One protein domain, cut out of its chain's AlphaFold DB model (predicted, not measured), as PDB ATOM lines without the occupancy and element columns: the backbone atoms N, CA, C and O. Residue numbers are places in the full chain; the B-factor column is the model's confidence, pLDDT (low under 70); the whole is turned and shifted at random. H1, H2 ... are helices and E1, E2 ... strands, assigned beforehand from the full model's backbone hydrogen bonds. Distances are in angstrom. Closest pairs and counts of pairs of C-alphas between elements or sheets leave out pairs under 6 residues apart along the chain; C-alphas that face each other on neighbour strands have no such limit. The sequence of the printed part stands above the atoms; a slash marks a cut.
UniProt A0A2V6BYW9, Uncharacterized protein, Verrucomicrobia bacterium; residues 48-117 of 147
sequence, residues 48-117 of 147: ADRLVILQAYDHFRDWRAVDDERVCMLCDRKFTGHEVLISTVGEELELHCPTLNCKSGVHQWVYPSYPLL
ATOM      1  N   ALA A  48     133.817 212.596 130.668       80.31
ATOM      2  CA  ALA A  48     134.057 214.037 130.582       80.31
ATOM      3  C   ALA A  48     135.555 214.360 130.428       80.31
ATOM      4  O   ALA A  48     135.940 215.055 129.491       80.31
ATOM      5  N   ASP A  49     136.404 213.790 131.286       90.12
ATOM      6  CA  ASP A  49     137.862 213.973 131.225       90.12
ATOM      7  C   ASP A  49     138.432 213.443 129.905       90.12
ATOM      8  O   ASP A  49     139.324 214.034 129.305       90.12
ATOM      9  N   ARG A  50     137.878 212.333 129.417       93.69
ATOM     10  CA  ARG A  50     138.261 211.717 128.155       93.69
ATOM     11  C   ARG A  50     137.956 212.616 126.967       93.69
ATOM     12  O   ARG A  50     138.816 212.764 126.108       93.69
ATOM     13  N   LEU A  51     136.768 213.218 126.919       95.69
ATOM     14  CA  LEU A  51     136.424 214.166 125.861       95.69
ATOM     15  C   LEU A  51     137.381 215.361 125.865       95.69
ATOM     16  O   LEU A  51     137.878 215.733 124.808       95.69
ATOM     17  N   VAL A  52     137.684 215.905 127.048       95.25
ATOM     18  CA  VAL A  52     138.643 217.010 127.201       95.25
ATOM     19  C   VAL A  52     140.024 216.613 126.679       95.25
ATOM     20  O   VAL A  52     140.635 217.375 125.936       95.25
ATOM     21  N   ILE A  53     140.499 215.407 127.003       94.88
ATOM     22  CA  ILE A  53     141.774 214.890 126.490       94.88
ATOM     23  C   ILE A  53     141.733 214.741 124.963       94.88
ATOM     24  O   ILE A  53     142.640 215.207 124.279       94.88
ATOM     25  N   LEU A  54     140.684 214.135 124.403       96.00
ATOM     26  CA  LEU A  54     140.557 213.970 122.952       96.00
ATOM     27  C   LEU A  54     140.568 215.324 122.226       96.00
ATOM     28  O   LEU A  54     141.281 215.482 121.240       96.00
ATOM     29  N   GLN A  55     139.838 216.311 122.748       95.94
ATOM     30  CA  GLN A  55     139.805 217.677 122.215       95.94
ATOM     31  C   GLN A  55     141.150 218.400 122.345       95.94
ATOM     32  O   GLN A  55     141.508 219.191 121.477       95.94
ATOM     33  N   ALA A  56     141.888 218.153 123.426       94.81
ATOM     34  CA  ALA A  56     143.163 218.813 123.676       94.81
ATOM     35  C   ALA A  56     144.319 218.226 122.855       94.81
ATOM     36  O   ALA A  56     145.249 218.967 122.563       94.81
ATOM     37  N   TYR A  57     144.274 216.940 122.485       94.94
ATOM     38  CA  TYR A  57     145.402 216.237 121.852       94.94
ATOM     39  C   TYR A  57     145.164 215.829 120.388       94.94
ATOM     40  O   TYR A  57     146.122 215.531 119.672       94.94
ATOM     41  N   ASP A  58     143.923 215.835 119.893       94.75
ATOM     42  CA  ASP A  58     143.648 215.748 118.453       94.75
ATOM     43  C   ASP A  58     143.466 217.152 117.868       94.75
ATOM     44  O   ASP A  58     142.368 217.693 117.791       94.75
ATOM     45  N   HIS A  59     144.568 217.750 117.424       92.94
ATOM     46  CA  HIS A  59     144.549 219.082 116.812       92.94
ATOM     47  C   HIS A  59     144.049 219.096 115.360       92.94
ATOM     48  O   HIS A  59     143.944 220.164 114.757       92.94
ATOM     49  N   PHE A  60     143.793 217.931 114.760       91.88
ATOM     50  CA  PHE A  60     143.462 217.828 113.339       91.88
ATOM     51  C   PHE A  60     141.954 217.778 113.098       91.88
ATOM     52  O   PHE A  60     141.502 218.119 112.002       91.88
ATOM     53  N   ARG A  61     141.174 217.300 114.075       91.38
ATOM     54  CA  ARG A  61     139.715 217.168 113.979       91.38
ATOM     55  C   ARG A  61     139.057 217.426 115.327       91.38
ATOM     56  O   ARG A  61     139.578 217.056 116.368       91.38
ATOM     57  N   ASP A  62     137.830 217.927 115.277       93.00
ATOM     58  CA  ASP A  62     137.048 218.193 116.478       93.00
ATOM     59  C   ASP A  62     136.356 216.931 116.999       93.00
ATOM     60  O   ASP A  62     135.533 216.314 116.313       93.00
ATOM     61  N   TRP A  63     136.637 216.580 118.250       96.38
ATOM     62  CA  TRP A  63     135.832 215.641 119.029       96.38
ATOM     63  C   TRP A  63     134.705 216.406 119.723       96.38
ATOM     64  O   TRP A  63     134.948 217.163 120.660       96.38
ATOM     65  N   ARG A  64     133.459 216.244 119.276       95.69
ATOM     66  CA  ARG A  64     132.270 216.864 119.894       95.69
ATOM     67  C   ARG A  64     131.691 215.992 120.999       95.69
ATOM     68  O   ARG A  64     131.177 216.516 121.983       95.69
ATOM     69  N   ALA A  65     131.796 214.680 120.833       95.38
ATOM     70  CA  ALA A  65     131.400 213.679 121.811       95.38
ATOM     71  C   ALA A  65     132.397 212.514 121.813       95.38
ATOM     72  O   ALA A  65     133.093 212.269 120.830       95.38
ATOM     73  N   VAL A  66     132.443 211.758 122.911       95.50
ATOM     74  CA  VAL A  66     133.254 210.527 122.994       95.50
ATOM     75  C   VAL A  66     132.712 209.443 122.047       95.50
ATOM     76  O   VAL A  66     133.449 208.559 121.622       95.50
ATOM     77  N   ASP A  67     131.437 209.548 121.670       96.12
ATOM     78  CA  ASP A  67     130.773 208.677 120.696       96.12
ATOM     79  C   ASP A  67     131.130 209.002 119.239       96.12
ATOM     80  O   ASP A  67     130.769 208.237 118.345       96.12
ATOM     81  N   ASP A  68     131.825 210.117 118.979       96.19
ATOM     82  CA  ASP A  68     132.244 210.453 117.623       96.19
ATOM     83  C   ASP A  68     133.139 209.344 117.056       96.19
ATOM     84  O   ASP A  68     133.938 208.714 117.750       96.19
ATOM     85  N   GLU A  69     133.005 209.101 115.758       96.38
ATOM     86  CA  GLU A  69     133.696 208.007 115.090       96.38
ATOM     87  C   GLU A  69     134.865 208.517 114.252       96.38
ATOM     88  O   GLU A  69     134.813 209.603 113.659       96.38
ATOM     89  N   ARG A  70     135.908 207.697 114.153       95.94
ATOM     90  CA  ARG A  70     137.060 207.897 113.273       95.94
ATOM     91  C   ARG A  70     137.446 206.592 112.595       95.94
ATOM     92  O   ARG A  70     137.111 205.505 113.063       95.94
ATOM     93  N   VAL A  71     138.161 206.712 111.484       95.44
ATOM     94  CA  VAL A  71     138.756 205.592 110.754       95.44
ATOM     95  C   VAL A  71     140.266 205.772 110.747       95.44
ATOM     96  O   VAL A  71     140.777 206.830 110.379       95.44
ATOM     97  N   CYS A  72     140.989 204.742 111.176       94.81
ATOM     98  CA  CYS A  72     142.444 204.740 111.133       94.81
ATOM     99  C   CYS A  72     142.925 204.486 109.703       94.81
ATOM    100  O   CYS A  72     142.737 203.391 109.191       94.81
ATOM    101  N   MET A  73     143.666 205.426 109.123       92.50
ATOM    102  CA  MET A  73     144.234 205.309 107.776       92.50
ATOM    103  C   MET A  73     145.240 204.156 107.597       92.50
ATOM    104  O   MET A  73     145.494 203.743 106.478       92.50
ATOM    105  N   LEU A  74     145.852 203.651 108.678       92.94
ATOM    106  CA  LEU A  74     146.845 202.566 108.584       92.94
ATOM    107  C   LEU A  74     146.268 201.148 108.679       92.94
ATOM    108  O   LEU A  74     146.927 200.205 108.260       92.94
ATOM    109  N   CYS A  75     145.114 200.967 109.322       93.69
ATOM    110  CA  CYS A  75     144.546 199.633 109.560       93.69
ATOM    111  C   CYS A  75     143.066 199.538 109.185       93.69
ATOM    112  O   CYS A  75     142.430 198.536 109.499       93.69
ATOM    113  N   ASP A  76     142.512 200.607 108.611       92.56
ATOM    114  CA  ASP A  76     141.118 200.782 108.192       92.56
ATOM    115  C   ASP A  76     140.060 200.498 109.264       92.56
ATOM    116  O   ASP A  76     138.856 200.485 109.001       92.56
ATOM    117  N   ARG A  77     140.481 200.326 110.521       93.94
ATOM    118  CA  ARG A  77     139.562 200.117 111.630       93.94
ATOM    119  C   ARG A  77     138.800 201.405 111.902       93.94
ATOM    120  O   ARG A  77     139.395 202.455 112.161       93.94
ATOM    121  N   LYS A  78     137.477 201.277 111.935       95.31
ATOM    122  CA  LYS A  78     136.567 202.262 112.508       95.31
ATOM    123  C   LYS A  78     136.530 202.111 114.028       95.31
ATOM    124  O   LYS A  78     136.434 200.990 114.528       95.31
ATOM    125  N   PHE A  79     136.617 203.219 114.747       96.56
ATOM    126  CA  PHE A  79     136.577 203.245 116.205       96.56
ATOM    127  C   PHE A  79     135.923 204.525 116.718       96.56
ATOM    128  O   PHE A  79     135.828 205.523 115.999       96.56
ATOM    129  N   THR A  80     135.490 204.488 117.971       97.19
ATOM    130  CA  THR A  80     134.949 205.654 118.682       97.19
ATOM    131  C   THR A  80     135.977 206.268 119.618       97.19
ATOM    132  O   THR A  80     136.984 205.649 119.983       97.19
ATOM    133  N   GLY A  81     135.683 207.476 120.088       95.56
ATOM    134  CA  GLY A  81     136.448 208.133 121.140       95.56
ATOM    135  C   GLY A  81     136.561 207.278 122.396       95.56
ATOM    136  O   GLY A  81     137.568 207.394 123.077       95.56
ATOM    137  N   HIS A  82     135.626 206.362 122.682       95.50
ATOM    138  CA  HIS A  82     135.696 205.412 123.811       95.50
ATOM    139  C   HIS A  82     136.848 204.417 123.709       95.50
ATOM    140  O   HIS A  82     137.374 203.978 124.729       95.50
ATOM    141  N   GLU A  83     137.249 204.065 122.493       95.62
ATOM    142  CA  GLU A  83     138.233 203.013 122.253       95.62
ATOM    143  C   GLU A  83     139.665 203.553 122.177       95.62
ATOM    144  O   GLU A  83     140.601 202.799 122.427       95.62
ATOM    145  N   VAL A  84     139.853 204.845 121.870       95.38
ATOM    146  CA  VAL A  84     141.176 205.491 121.746       95.38
ATOM    147  C   VAL A  84     142.108 205.137 122.914       95.38
ATOM    148  O   VAL A  84     141.785 205.316 124.089       95.38
ATOM    149  N   LEU A  85     143.304 204.646 122.622       94.00
ATOM    150  CA  LEU A  85     144.256 204.352 123.684       94.00
ATOM    151  C   LEU A  85     144.929 205.654 124.102       94.00
ATOM    152  O   LEU A  85     145.538 206.333 123.284       94.00
ATOM    153  N   ILE A  86     144.785 205.998 125.377       92.38
ATOM    154  CA  ILE A  86     145.422 207.163 125.984       92.38
ATOM    155  C   ILE A  86     146.599 206.635 126.791       92.38
ATOM    156  O   ILE A  86     146.400 205.867 127.739       92.38
ATOM    157  N   SER A  87     147.807 207.003 126.382       89.88
ATOM    158  CA  SER A  87     149.045 206.621 127.050       89.88
ATOM    159  C   SER A  87     149.780 207.867 127.543       89.88
ATOM    160  O   SER A  87     149.488 208.983 127.118       89.88
ATOM    161  N   THR A  88     150.712 207.682 128.471       88.00
ATOM    162  CA  THR A  88     151.613 208.742 128.925       88.00
ATOM    163  C   THR A  88     153.044 208.295 128.683       88.00
ATOM    164  O   THR A  88     153.483 207.300 129.270       88.00
ATOM    165  N   VAL A  89     153.768 209.016 127.834       84.75
ATOM    166  CA  VAL A  89     155.185 208.794 127.554       84.75
ATOM    167  C   VAL A  89     155.974 209.852 128.324       84.75
ATOM    168  O   VAL A  89     156.088 211.006 127.921       84.75
ATOM    169  N   GLY A  90     156.487 209.470 129.496       85.94
ATOM    170  CA  GLY A  90     157.092 210.423 130.428       85.94
ATOM    171  C   GLY A  90     156.042 211.367 131.017       85.94
ATOM    172  O   GLY A  90     155.170 210.922 131.760       85.94
ATOM    173  N   GLU A  91     156.139 212.656 130.685       84.12
ATOM    174  CA  GLU A  91     155.187 213.700 131.105       84.12
ATOM    175  C   GLU A  91     154.188 214.082 129.998       84.12
ATOM    176  O   GLU A  91     153.271 214.866 130.241       84.12
ATOM    177  N   GLU A  92     154.341 213.531 128.790       87.56
ATOM    178  CA  GLU A  92     153.481 213.834 127.648       87.56
ATOM    179  C   GLU A  92     152.399 212.763 127.477       87.56
ATOM    180  O   GLU A  92     152.644 211.569 127.647       87.56
ATOM    181  N   LEU A  93     151.178 213.195 127.166       91.50
ATOM    182  CA  LEU A  93     150.059 212.305 126.883       91.50
ATOM    183  C   LEU A  93     149.958 212.103 125.374       91.50
ATOM    184  O   LEU A  93     149.963 213.062 124.607       91.50
ATOM    185  N   GLU A  94     149.827 210.849 124.954       92.31
ATOM    186  CA  GLU A  94     149.704 210.474 123.551       92.31
ATOM    187  C   GLU A  94     148.402 209.705 123.301       92.31
ATOM    188  O   GLU A  94     147.939 208.903 124.121       92.31
ATOM    189  N   LEU A  95     147.803 209.952 122.134       94.81
ATOM    190  CA  LEU A  95     146.619 209.247 121.658       94.81
ATOM    191  C   LEU A  95     147.018 208.228 120.584       94.81
ATOM    192  O   LEU A  95     147.647 208.582 119.583       94.81
ATOM    193  N   HIS A  96     146.588 206.978 120.752       95.31
ATOM    194  CA  HIS A  96     146.885 205.879 119.833       95.31
ATOM    195  C   HIS A  96     145.632 205.144 119.366       95.31
ATOM    196  O   HIS A  96     144.589 205.110 120.029       95.31
ATOM    197  N   CYS A  97     145.755 204.509 118.202       96.62
ATOM    198  CA  CYS A  97     144.700 203.674 117.654       96.62
ATOM    199  C   CYS A  97     144.437 202.451 118.547       96.62
ATOM    200  O   CYS A  97     145.380 201.835 119.041       96.62
ATOM    201  N   PRO A  98     143.165 202.042 118.716       96.38
ATOM    202  CA  PRO A  98     142.799 200.876 119.523       96.38
ATOM    203  C   PRO A  98     143.230 199.525 118.949       96.38
ATOM    204  O   PRO A  98     143.023 198.489 119.583       96.38
ATOM    205  N   THR A  99     143.735 199.484 117.717       95.88
ATOM    206  CA  THR A  99     144.195 198.244 117.089       95.88
ATOM    207  C   THR A  99     145.561 197.858 117.634       95.88
ATOM    208  O   THR A  99     146.508 198.642 117.570       95.88
ATOM    209  N   LEU A 100     145.680 196.621 118.121       92.88
ATOM    210  CA  LEU A 100     146.946 196.081 118.608       92.88
ATOM    211  C   LEU A 100     148.031 196.193 117.526       92.88
ATOM    212  O   LEU A 100     147.801 195.832 116.373       92.88
ATOM    213  N   ASN A 101     149.211 196.677 117.913       91.62
ATOM    214  CA  ASN A 101     150.370 196.903 117.038       91.62
ATOM    215  C   ASN A 101     150.170 197.946 115.922       91.62
ATOM    216  O   ASN A 101     151.064 198.118 115.091       91.62
ATOM    217  N   CYS A 102     149.051 198.677 115.894       95.44
ATOM    218  CA  CYS A 102     148.900 199.807 114.987       95.44
ATOM    219  C   CYS A 102     149.633 201.024 115.557       95.44
ATOM    220  O   CYS A 102     149.351 201.472 116.664       95.44
ATOM    221  N   LYS A 103     150.563 201.576 114.779       94.31
ATOM    222  CA  LYS A 103     151.361 202.747 115.171       94.31
ATOM    223  C   LYS A 103     150.752 204.062 114.688       94.31
ATOM    224  O   LYS A 103     151.486 205.024 114.484       94.31
ATOM    225  N   SER A 104     149.445 204.087 114.418       94.50
ATOM    226  CA  SER A 104     148.846 205.293 113.867       94.50
ATOM    227  C   SER A 104     148.697 206.380 114.921       94.50
ATOM    228  O   SER A 104     148.241 206.122 116.039       94.50
ATOM    229  N   GLY A 105     149.091 207.595 114.547       92.94
ATOM    230  CA  GLY A 105     148.904 208.793 115.363       92.94
ATOM    231  C   GLY A 105     147.641 209.554 114.972       92.94
ATOM    232  O   GLY A 105     147.040 209.283 113.933       92.94
ATOM    233  N   VAL A 106     147.283 210.566 115.766       95.25
ATOM    234  CA  VAL A 106     146.074 211.387 115.557       95.25
ATOM    235  C   VAL A 106     145.935 211.902 114.127       95.25
ATOM    236  O   VAL A 106     144.875 211.763 113.532       95.25
ATOM    237  N   HIS A 107     147.014 212.382 113.501       94.44
ATOM    238  CA  HIS A 107     147.023 212.883 112.119       94.44
ATOM    239  C   HIS A 107     146.523 211.848 111.088       94.44
ATOM    240  O   HIS A 107     145.993 212.220 110.038       94.44
ATOM    241  N   GLN A 108     146.577 210.555 111.414       94.56
ATOM    242  CA  GLN A 108     146.141 209.448 110.565       94.56
ATOM    243  C   GLN A 108     144.678 209.019 110.757       94.56
ATOM    244  O   GLN A 108     144.290 207.956 110.277       94.56
ATOM    245  N   TRP A 109     143.850 209.782 111.471       94.94
ATOM    246  CA  TRP A 109     142.469 209.385 111.783       94.94
ATOM    247  C   TRP A 109     141.420 210.221 111.057       94.94
ATOM    248  O   TRP A 109     141.120 211.337 111.458       94.94
ATOM    249  N   VAL A 110     140.808 209.694 110.005       94.12
ATOM    250  CA  VAL A 110     139.839 210.447 109.193       94.12
ATOM    251  C   VAL A 110     138.404 210.274 109.687       94.12
ATOM    252  O   VAL A 110     138.082 209.330 110.411       94.12
ATOM    253  N   TYR A 111     137.517 211.191 109.296       94.25
ATOM    254  CA  TYR A 111     136.084 210.989 109.494       94.25
ATOM    255  C   TYR A 111     135.594 209.817 108.628       94.25
ATOM    256  O   TYR A 111     136.032 209.700 107.483       94.25
ATOM    257  N   PRO A 112     134.628 209.008 109.102       90.75
ATOM    258  CA  PRO A 112     134.075 207.899 108.323       90.75
ATOM    259  C   PRO A 112     133.467 208.309 106.978       90.75
ATOM    260  O   PRO A 112     133.402 207.486 106.075       90.75
ATOM    261  N   SER A 113     133.023 209.563 106.842       84.94
ATOM    262  CA  SER A 113     132.462 210.116 105.600       84.94
ATOM    263  C   SER A 113     133.508 210.392 104.519       84.94
ATOM    264  O   SER A 113     133.146 210.595 103.364       84.94
ATOM    265  N   TYR A 114     134.791 210.406 104.889       77.44
ATOM    266  CA  TYR A 114     135.921 210.584 103.981       77.44
ATOM    267  C   TYR A 114     136.902 209.419 104.162       77.44
ATOM    268  O   TYR A 114     138.039 209.634 104.594       77.44
ATOM    269  N   PRO A 115     136.456 208.170 103.918       67.12
ATOM    270  CA  PRO A 115     137.346 207.028 103.996       67.12
ATOM    271  C   PRO A 115     138.422 207.162 102.918       67.12
ATOM    272  O   PRO A 115     138.216 207.800 101.881       67.12
ATOM    273  N   LEU A 116     139.578 206.557 103.173       69.69
ATOM    274  CA  LEU A 116     140.627 206.467 102.171       69.69
ATOM    275  C   LEU A 116     140.092 205.802 100.902       69.69
ATOM    276  O   LEU A 116     139.300 204.860 100.961       69.69
ATOM    277  N   LEU A 117     140.533 206.306  99.751       71.88
ATOM    278  CA  LEU A 117     140.297 205.631  98.482       71.88
ATOM    279  C   LEU A 117     140.956 204.252  98.555       71.88
ATOM    280  O   LEU A 117     142.097 204.138  99.001       71.88
TER     281      LEU A 117
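Overview. This is residues 48 to 117 of the 147 residues of an uncharacterized protein of Verrucomicrobia bacterium (UniProt A0A2V6BYW9). With little regular structure, this model is two small two-stranded hairpins, E1 with E2 and E3 with E4, with helix H1 near E4 and a long unnamed stretch, residues 97 to 117, that pairs briefly with E1. The 70 printed residues run H1, E1, E2, E3, E4; both sheets are antiparallel, the class is mixed, and under half of the residues are in named elements. It is compact, radius of gyration of the C-alphas 11.3 A, spanning 36 by 26 by 18 A.

Along the chain. H1, residues 48 to 57, begins at C-alpha 48 (134.057, 214.037, 130.582) and is 14.5 A long. E1 is residues 69 to 72, E2 78 to 80. E3, 85 to 89, is 12.4 A long; E4, 92 to 96, is 13.0 A and ends at C-alpha 96 (146.885, 205.879, 119.833).

Arrangement. The closest C-alphas of H1 and E4, Tyr 57 and Leu 95, are 7.1 A apart. In H1, every O i to N i+4 pair is within hydrogen-bond range. In hairpin E1 and E2, at 136 degrees, N 70 and O 79 are 2.9 A apart. In hairpin E3 and E4, at 149 degrees, N 87 and O 94 are 3.0 A apart. E2 and E3 are apart. Residues 71 to 72 of E1 pair antiparallel with residues 109 to 110.

Size, cuts and confidence. The C-alphas farthest apart, Glu 91 and Leu 117, are 36.8 A apart. The printed part has no cut; the link from H1 to E1 is long. Residues 115 to 116 are under 70 in pLDDT.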